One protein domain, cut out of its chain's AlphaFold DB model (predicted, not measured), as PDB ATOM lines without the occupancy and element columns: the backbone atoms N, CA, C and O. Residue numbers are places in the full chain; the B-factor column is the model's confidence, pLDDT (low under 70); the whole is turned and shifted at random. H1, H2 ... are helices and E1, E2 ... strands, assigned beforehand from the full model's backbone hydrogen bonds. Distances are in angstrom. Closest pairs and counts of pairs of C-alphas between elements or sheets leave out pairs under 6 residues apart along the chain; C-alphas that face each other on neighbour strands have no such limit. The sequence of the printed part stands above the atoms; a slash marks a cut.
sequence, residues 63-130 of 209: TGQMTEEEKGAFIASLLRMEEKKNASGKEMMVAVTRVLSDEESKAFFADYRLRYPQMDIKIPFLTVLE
ATOM      1  N   THR A  63     144.085 173.674 134.468       95.12
ATOM      2  CA  THR A  63     142.880 174.415 134.873       95.12
ATOM      3  C   THR A  63     142.953 174.963 136.295       95.12
ATOM      4  O   THR A  63     141.964 175.508 136.769       95.12
ATOM      5  N   GLY A  64     144.081 174.831 137.000       91.75
ATOM      6  CA  GLY A  64     144.188 175.146 138.432       91.75
ATOM      7  C   GLY A  64     143.944 176.611 138.814       91.75
ATOM      8  O   GLY A  64     143.700 176.896 139.981       91.75
ATOM      9  N   GLN A  65     143.989 177.529 137.846       90.81
ATOM     10  CA  GLN A  65     143.695 178.957 138.031       90.81
ATOM     11  C   GLN A  65     142.302 179.361 137.511       90.81
ATOM     12  O   GLN A  65     141.952 180.536 137.548       90.81
ATOM     13  N   MET A  66     141.526 178.409 136.988       95.31
ATOM     14  CA  MET A  66     140.184 178.649 136.457       95.31
ATOM     15  C   MET A  66     139.136 178.430 137.547       95.31
ATOM     16  O   MET A  66     139.256 177.528 138.377       95.31
ATOM     17  N   THR A  67     138.057 179.204 137.504       97.19
ATOM     18  CA  THR A  67     136.817 178.856 138.207       97.19
ATOM     19  C   THR A  67     136.200 177.584 137.614       97.19
ATOM     20  O   THR A  67     136.479 177.214 136.472       97.19
ATOM     21  N   GLU A  68     135.306 176.919 138.350       96.19
ATOM     22  CA  GLU A  68     134.617 175.716 137.849       96.19
ATOM     23  C   GLU A  68     133.810 175.979 136.564       96.19
ATOM     24  O   GLU A  68     133.750 175.124 135.679       96.19
ATOM     25  N   GLU A  69     133.228 177.174 136.423       97.75
ATOM     26  CA  GLU A  69     132.509 177.574 135.208       97.75
ATOM     27  C   GLU A  69     133.464 177.725 134.015       97.75
ATOM     28  O   GLU A  69     133.229 177.142 132.951       97.75
ATOM     29  N   GLU A  70     134.572 178.450 134.195       97.69
ATOM     30  CA  GLU A  70     135.602 178.630 133.164       97.69
ATOM     31  C   GLU A  70     136.216 177.294 132.753       97.69
ATOM     32  O   GLU A  70     136.332 177.009 131.560       97.69
ATOM     33  N   LYS A  71     136.538 176.445 133.731       97.31
ATOM     34  CA  LYS A  71     137.044 175.090 133.518       97.31
ATOM     35  C   LYS A  71     136.063 174.255 132.697       97.31
ATOM     36  O   LYS A  71     136.461 173.648 131.700       97.31
ATOM     37  N   GLY A  72     134.783 174.246 133.074       98.00
ATOM     38  CA  GLY A  72     133.740 173.521 132.351       98.00
ATOM     39  C   GLY A  72     133.607 173.994 130.904       98.00
ATOM     40  O   GLY A  72     133.598 173.180 129.974       98.00
ATOM     41  N   ALA A  73     133.578 175.312 130.687       98.06
ATOM     42  CA  ALA A  73     133.524 175.904 129.353       98.06
ATOM     43  C   ALA A  73     134.778 175.584 128.519       98.06
ATOM     44  O   ALA A  73     134.669 175.250 127.332       98.06
ATOM     45  N   PHE A  74     135.956 175.642 129.142       97.38
ATOM     46  CA  PHE A  74     137.241 175.357 128.518       97.38
ATOM     47  C   PHE A  74     137.345 173.895 128.079       97.38
ATOM     48  O   PHE A  74     137.570 173.630 126.894       97.38
ATOM     49  N   ILE A  75     137.074 172.941 128.975       97.88
ATOM     50  CA  ILE A  75     137.075 171.506 128.652       97.88
ATOM     51  C   ILE A  75     136.043 171.204 127.560       97.88
ATOM     52  O   ILE A  75     136.367 170.537 126.576       97.88
ATOM     53  N   ALA A  76     134.827 171.755 127.657       98.25
ATOM     54  CA  ALA A  76     133.809 171.577 126.623       98.25
ATOM     55  C   ALA A  76     134.267 172.112 125.253       98.25
ATOM     56  O   ALA A  76     133.924 171.543 124.215       98.25
ATOM     57  N   SER A  77     135.053 173.194 125.224       97.75
ATOM     58  CA  SER A  77     135.633 173.713 123.983       97.75
ATOM     59  C   SER A  77     136.670 172.762 123.378       97.75
ATOM     60  O   SER A  77     136.605 172.498 122.175       97.75
ATOM     61  N   LEU A  78     137.550 172.181 124.201       97.31
ATOM     62  CA  LEU A  78     138.548 171.204 123.765       97.31
ATOM     63  C   LEU A  78     137.888 169.938 123.204       97.31
ATOM     64  O   LEU A  78     138.292 169.458 122.144       97.31
ATOM     65  N   LEU A  79     136.831 169.442 123.854       98.12
ATOM     66  CA  LEU A  79     136.071 168.277 123.385       98.12
ATOM     67  C   LEU A  79     135.401 168.540 122.026       98.12
ATOM     68  O   LEU A  79     135.533 167.728 121.114       98.12
ATOM     69  N   ARG A  80     134.784 169.715 121.827       97.44
ATOM     70  CA  ARG A  80     134.237 170.106 120.509       97.44
ATOM     71  C   ARG A  80     135.317 170.188 119.425       97.44
ATOM     72  O   ARG A  80     135.062 169.874 118.260       97.44
ATOM     73  N   MET A  81     136.522 170.639 119.776       96.50
ATOM     74  CA  MET A  81     137.651 170.673 118.842       96.50
ATOM     75  C   MET A  81     138.126 169.263 118.471       96.50
ATOM     76  O   MET A  81     138.420 169.021 117.301       96.50
ATOM     77  N   GLU A  82     138.156 168.336 119.429       97.81
ATOM     78  CA  GLU A  82     138.467 166.925 119.183       97.81
ATOM     79  C   GLU A  82     137.420 166.251 118.289       97.81
ATOM     80  O   GLU A  82     137.785 165.608 117.305       97.81
ATOM     81  N   GLU A  83     136.125 166.460 118.542       97.62
ATOM     82  CA  GLU A  83     135.045 165.966 117.675       97.62
ATOM     83  C   GLU A  83     135.209 166.462 116.235       97.62
ATOM     84  O   GLU A  83     135.128 165.689 115.277       97.62
ATOM     85  N   LYS A  84     135.517 167.754 116.068       96.56
ATOM     86  CA  LYS A  84     135.771 168.344 114.752       96.56
ATOM     87  C   LYS A  84     137.018 167.757 114.088       96.56
ATOM     88  O   LYS A  84     136.988 167.520 112.876       96.56
ATOM     89  N   LYS A  85     138.098 167.517 114.840       97.06
ATOM     90  CA  LYS A  85     139.290 166.819 114.332       97.06
ATOM     91  C   LYS A  85     138.912 165.424 113.845       97.06
ATOM     92  O   LYS A  85     139.233 165.091 112.710       97.06
ATOM     93  N   ASN A  86     138.180 164.654 114.645       97.00
ATOM     94  CA  ASN A  86     137.779 163.288 114.305       97.00
ATOM     95  C   ASN A  86     136.875 163.239 113.065       97.00
ATOM     96  O   ASN A  86     137.051 162.376 112.210       97.00
ATOM     97  N   ALA A  87     135.952 164.194 112.923       97.31
ATOM     98  CA  ALA A  87     135.056 164.266 111.771       97.31
ATOM     99  C   ALA A  87     135.749 164.743 110.481       97.31
ATOM    100  O   ALA A  87     135.360 164.343 109.386       97.31
ATOM    101  N   SER A  88     136.744 165.632 110.586       96.69
ATOM    102  CA  SER A  88     137.354 166.288 109.418       96.69
ATOM    103  C   SER A  88     138.757 165.796 109.059       96.69
ATOM    104  O   SER A  88     139.259 166.145 107.990       96.69
ATOM    105  N   GLY A  89     139.420 165.062 109.956       95.25
ATOM    106  CA  GLY A  89     140.839 164.708 109.870       95.25
ATOM    107  C   GLY A  89     141.797 165.901 109.985       95.25
ATOM    108  O   GLY A  89     143.006 165.726 109.856       95.25
ATOM    109  N   LYS A  90     141.288 167.123 110.195       93.75
ATOM    110  CA  LYS A  90     142.096 168.346 110.253       93.75
ATOM    111  C   LYS A  90     142.370 168.739 111.693       93.75
ATOM    112  O   LYS A  90     141.454 168.847 112.504       93.75
ATOM    113  N   GLU A  91     143.628 169.051 111.969       93.38
ATOM    114  CA  GLU A  91     144.088 169.466 113.286       93.38
ATOM    115  C   GLU A  91     144.712 170.863 113.240       93.38
ATOM    116  O   GLU A  91     145.437 171.216 112.307       93.38
ATOM    117  N   MET A  92     144.389 171.684 114.240       94.88
ATOM    118  CA  MET A  92     144.968 173.015 114.376       94.88
ATOM    119  C   MET A  92     146.376 172.900 114.953       94.88
ATOM    120  O   MET A  92     146.552 172.377 116.051       94.88
ATOM    121  N   MET A  93     147.350 173.451 114.233       97.19
ATOM    122  CA  MET A  93     148.746 173.506 114.658       97.19
ATOM    123  C   MET A  93     149.087 174.915 115.149       97.19
ATOM    124  O   MET A  93     148.865 175.894 114.430       97.19
ATOM    125  N   VAL A  94     149.658 175.026 116.344       96.56
ATOM    126  CA  VAL A  94     150.021 176.299 116.988       96.56
ATOM    127  C   VAL A  94     151.485 176.295 117.414       96.56
ATOM    128  O   VAL A  94     152.065 175.238 117.630       96.56
ATOM    129  N   ALA A  95     152.098 177.473 117.537       93.88
ATOM    130  CA  ALA A  95     153.419 177.577 118.159       93.88
ATOM    131  C   ALA A  95     153.353 177.095 119.617       93.88
ATOM    132  O   ALA A  95     152.342 177.324 120.281       93.88
ATOM    133  N   VAL A  96     154.429 176.491 120.129       92.75
ATOM    134  CA  VAL A  96     154.475 175.948 121.502       92.75
ATOM    135  C   VAL A  96     154.105 177.008 122.546       92.75
ATOM    136  O   VAL A  96     153.301 176.749 123.431       92.75
ATOM    137  N   THR A  97     154.556 178.253 122.382       92.00
ATOM    138  CA  THR A  97     154.220 179.366 123.290       92.00
ATOM    139  C   THR A  97     152.724 179.685 123.391       92.00
ATOM    140  O   THR A  97     152.317 180.395 124.304       92.00
ATOM    141  N   ARG A  98     151.883 179.180 122.476       92.38
ATOM    142  CA  ARG A  98     150.420 179.335 122.531       92.38
ATOM    143  C   ARG A  98     149.727 178.331 123.446       92.38
ATOM    144  O   ARG A  98     148.552 178.535 123.731       92.38
ATOM    145  N   VAL A  99     150.414 177.269 123.866       92.00
ATOM    146  CA  VAL A  99     149.875 176.280 124.814       92.00
ATOM    147  C   VAL A  99     150.466 176.416 126.219       92.00
ATOM    148  O   VAL A  99     150.044 175.699 127.116       92.00
ATOM    149  N   LEU A 100     151.431 177.322 126.412       90.88
ATOM    150  CA  LEU A 100     152.045 177.612 127.708       90.88
ATOM    151  C   LEU A 100     151.294 178.755 128.390       90.88
ATOM    152  O   LEU A 100     151.023 179.787 127.765       90.88
ATOM    153  N   SER A 101     150.979 178.592 129.670       86.94
ATOM    154  CA  SER A 101     150.309 179.616 130.477       86.94
ATOM    155  C   SER A 101     151.289 180.495 131.249       86.94
ATOM    156  O   SER A 101     151.017 181.684 131.416       86.94
ATOM    157  N   ASP A 102     152.429 179.951 131.659       91.31
ATOM    158  CA  ASP A 102     153.409 180.592 132.532       91.31
ATOM    159  C   ASP A 102     154.420 181.464 131.763       91.31
ATOM    160  O   ASP A 102     154.683 181.264 130.574       91.31
ATOM    161  N   GLU A 103     154.963 182.479 132.436       92.44
ATOM    162  CA  GLU A 103     155.892 183.433 131.819       92.44
ATOM    163  C   GLU A 103     157.323 182.888 131.719       92.44
ATOM    164  O   GLU A 103     158.007 183.177 130.736       92.44
ATOM    165  N   GLU A 104     157.760 182.059 132.673       94.31
ATOM    166  CA  GLU A 104     159.102 181.463 132.664       94.31
ATOM    167  C   GLU A 104     159.321 180.585 131.422       94.31
ATOM    168  O   GLU A 104     160.298 180.761 130.690       94.31
ATOM    169  N   SER A 105     158.371 179.703 131.104       94.00
ATOM    170  CA  SER A 105     158.453 178.819 129.941       94.00
ATOM    171  C   SER A 105     158.333 179.594 128.638       94.00
ATOM    172  O   SER A 105     159.047 179.305 127.675       94.00
ATOM    173  N   LYS A 106     157.475 180.622 128.579       93.56
ATOM    174  CA  LYS A 106     157.409 181.505 127.401       93.56
ATOM    175  C   LYS A 106     158.743 182.210 127.165       93.56
ATOM    176  O   LYS A 106     159.186 182.255 126.014       93.56
ATOM    177  N   ALA A 107     159.380 182.723 128.218       92.94
ATOM    178  CA  ALA A 107     160.689 183.363 128.134       92.94
ATOM    179  C   ALA A 107     161.768 182.369 127.679       92.94
ATOM    180  O   ALA A 107     162.495 182.657 126.725       92.94
ATOM    181  N   PHE A 108     161.801 181.170 128.273       92.31
ATOM    182  CA  PHE A 108     162.705 180.091 127.876       92.31
ATOM    183  C   PHE A 108     162.572 179.760 126.385       92.31
ATOM    184  O   PHE A 108     163.552 179.815 125.644       92.31
ATOM    185  N   PHE A 109     161.356 179.478 125.905       91.38
ATOM    186  CA  PHE A 109     161.135 179.142 124.495       91.38
ATOM    187  C   PHE A 109     161.436 180.313 123.552       91.38
ATOM    188  O   PHE A 109     161.892 180.084 122.430       91.38
ATOM    189  N   ALA A 110     161.187 181.556 123.974       89.94
ATOM    190  CA  ALA A 110     161.480 182.738 123.171       89.94
ATOM    191  C   ALA A 110     162.987 182.930 122.938       89.94
ATOM    192  O   ALA A 110     163.358 183.276 121.814       89.94
ATOM    193  N   ASP A 111     163.819 182.672 123.952       90.50
ATOM    194  CA  ASP A 111     165.284 182.714 123.854       90.50
ATOM    195  C   ASP A 111     165.840 181.490 123.109       90.50
ATOM    196  O   ASP A 111     166.533 181.613 122.093       90.50
ATOM    197  N   TYR A 112     165.472 180.281 123.546       90.00
ATOM    198  CA  TYR A 112     166.086 179.048 123.052       90.00
ATOM    199  C   TYR A 112     165.787 178.768 121.581       90.00
ATOM    200  O   TYR A 112     166.656 178.245 120.886       90.00
ATOM    201  N   ARG A 113     164.624 179.170 121.052       90.38
ATOM    202  CA  ARG A 113     164.339 179.011 119.613       90.38
ATOM    203  C   ARG A 113     165.283 179.818 118.715       90.38
ATOM    204  O   ARG A 113     165.484 179.441 117.565       90.38
ATOM    205  N   LEU A 114     165.859 180.918 119.217       88.88
ATOM    206  CA  LEU A 114     166.837 181.715 118.467       88.88
ATOM    207  C   LEU A 114     168.187 180.994 118.389       88.88
ATOM    208  O   LEU A 114     168.885 181.088 117.381       88.88
ATOM    209  N   ARG A 115     168.537 180.255 119.445       92.25
ATOM    210  CA  ARG A 115     169.766 179.455 119.539       92.25
ATOM    211  C   ARG A 115     169.648 178.098 118.846       92.25
ATOM    212  O   ARG A 115     170.628 177.610 118.289       92.25
ATOM    213  N   TYR A 116     168.459 177.506 118.877       93.31
ATOM    214  CA  TYR A 116     168.150 176.184 118.339       93.31
ATOM    215  C   TYR A 116     166.941 176.284 117.402       93.31
ATOM    216  O   TYR A 116     165.806 176.066 117.832       93.31
ATOM    217  N   PRO A 117     167.153 176.583 116.107       90.81
ATOM    218  CA  PRO A 117     166.066 176.739 115.137       90.81
ATOM    219  C   PRO A 117     165.147 175.513 115.022       90.81
ATOM    220  O   PRO A 117     163.990 175.638 114.636       90.81
ATOM    221  N   GLN A 118     165.634 174.326 115.394       92.25
ATOM    222  CA  GLN A 118     164.853 173.088 115.446       92.25
ATOM    223  C   GLN A 118     163.721 173.132 116.485       92.25
ATOM    224  O   GLN A 118     162.814 172.309 116.418       92.25
ATOM    225  N   MET A 119     163.765 174.067 117.440       90.81
ATOM    226  CA  MET A 119     162.699 174.289 118.418       90.81
ATOM    227  C   MET A 119     161.580 175.197 117.892       90.81
ATOM    228  O   MET A 119     160.532 175.283 118.534       90.81
ATOM    229  N   ASP A 120     161.752 175.859 116.740       90.44
ATOM    230  CA  ASP A 120     160.699 176.676 116.121       90.44
ATOM    231  C   ASP A 120     159.688 175.791 115.377       90.44
ATOM    232  O   ASP A 120     159.613 175.737 114.147       90.44
ATOM    233  N   ILE A 121     158.923 175.032 116.160       92.75
ATOM    234  CA  ILE A 121     157.932 174.074 115.678       92.75
ATOM    235  C   ILE A 121     156.515 174.511 116.028       92.75
ATOM    236  O   ILE A 121     156.256 175.276 116.963       92.75
ATOM    237  N   LYS A 122     155.564 173.953 115.279       95.50
ATOM    238  CA  LYS A 122     154.156 173.965 115.658       95.50
ATOM    239  C   LYS A 122     153.751 172.591 116.159       95.50
ATOM    240  O   LYS A 122     154.132 171.584 115.566       95.50
ATOM    241  N   ILE A 123     152.929 172.575 117.196       95.56
ATOM    242  CA  ILE A 123     152.350 171.368 117.775       95.56
ATOM    243  C   ILE A 123     150.827 171.378 117.615       95.56
ATOM    244  O   ILE A 123     150.236 172.453 117.443       95.56
ATOM    245  N   PRO A 124     150.175 170.211 117.680       96.56
ATOM    246  CA  PRO A 124     148.727 170.139 117.767       96.56
ATOM    247  C   PRO A 124     148.180 170.910 118.970       96.56
ATOM    248  O   PRO A 124     148.629 170.723 120.096       96.56
ATOM    249  N   PHE A 125     147.158 171.741 118.770       96.06
ATOM    250  CA  PHE A 125     146.520 172.439 119.892       96.06
ATOM    251  C   PHE A 125     145.869 171.460 120.885       96.06
ATOM    252  O   PHE A 125     145.870 171.696 122.090       96.06
ATOM    253  N   LEU A 126     145.358 170.324 120.397       96.56
ATOM    254  CA  LEU A 126     144.743 169.297 121.242       96.56
ATOM    255  C   LEU A 126     145.737 168.563 122.150       96.56
ATOM    256  O   LEU A 126     145.288 167.844 123.039       96.56
ATOM    257  N   THR A 127     147.047 168.815 122.041       95.75
ATOM    258  CA  THR A 127     148.006 168.421 123.085       95.75
ATOM    259  C   THR A 127     147.586 168.953 124.460       95.75
ATOM    260  O   THR A 127     147.785 168.264 125.453       95.75
ATOM    261  N   VAL A 128     146.904 170.103 124.539       96.44
ATOM    262  CA  VAL A 128     146.323 170.599 125.800       96.44
ATOM    263  C   VAL A 128     145.288 169.622 126.372       96.44
ATOM    264  O   VAL A 128     145.309 169.332 127.565       96.44
ATOM    265  N   LEU A 129     144.409 169.065 125.531       97.19
ATOM    266  CA  LEU A 129     143.426 168.064 125.955       97.19
ATOM    267  C   LEU A 129     144.097 166.745 126.357       97.19
ATOM    268  O   LEU A 129     143.660 166.095 127.308       97.19
ATOM    269  N   GLU A 130     145.165 166.353 125.661       96.44
ATOM    270  CA  GLU A 130     145.974 165.200 126.058       96.44
ATOM    271  C   GLU A 130     146.608 165.408 127.439       96.44
ATOM    272  O   GLU A 130     146.579 164.484 128.252       96.44
TER     273      GLU A 130
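What this domain is: This is residues 63 to 130 of the 209 residues of the protein "Protein YieA" of Edwardsiella piscicida (UniProt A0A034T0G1). A long helix, H1, and a shorter one, H2, stand at opposite ends of a flat, open frame, with a small ribbon of two antiparallel strands, E1 and E2, between them. After E2 the short H3 comes back toward H1. The 68 printed residues hold three named helices and two named strands, in the order H1, E1, H2, E2, H3, mostly helix. The whole is loose, with a radius of gyration of the C-alphas of 14.3 A and spans of 38 by 32 by 12 A.

How they stand to each other: H1, residues 68 to 88, and H2, residues 103 to 115, are apart. E1, residues 93 to 95, and E2, residues 122 to 124, are antiparallel neighbours at 133 degrees; N 94 and O 123 are within hydrogen-bond range at 2.9 A. H3, residues 127 to 130, only just touches H1, with 3 pairs of C-alphas within 8 A, by residues 75 to 79 of H1 alone; the closest C-alphas, of Leu 78 and Leu 129, are 6.2 A apart. Every O i to N i+4 pair is within range in H1, 7 of 9 in H2; H3 is too short for one.

Where its parts are: H1 begins at C-alpha 68 (134.617, 175.716, 137.849) and measures 30.1 A. E1 measures 7.1 A, H2 19.0 A and E2 7.0 A. H3, 4.8 A, ends at C-alpha 130 (145.974, 165.200, 126.058).

The domain as a whole: The C-alphas farthest apart, of Glu 69 and Arg 115, are 40.5 A apart. The printed part has no cut and no long link, and no printed residue is under 70 in pLDDT.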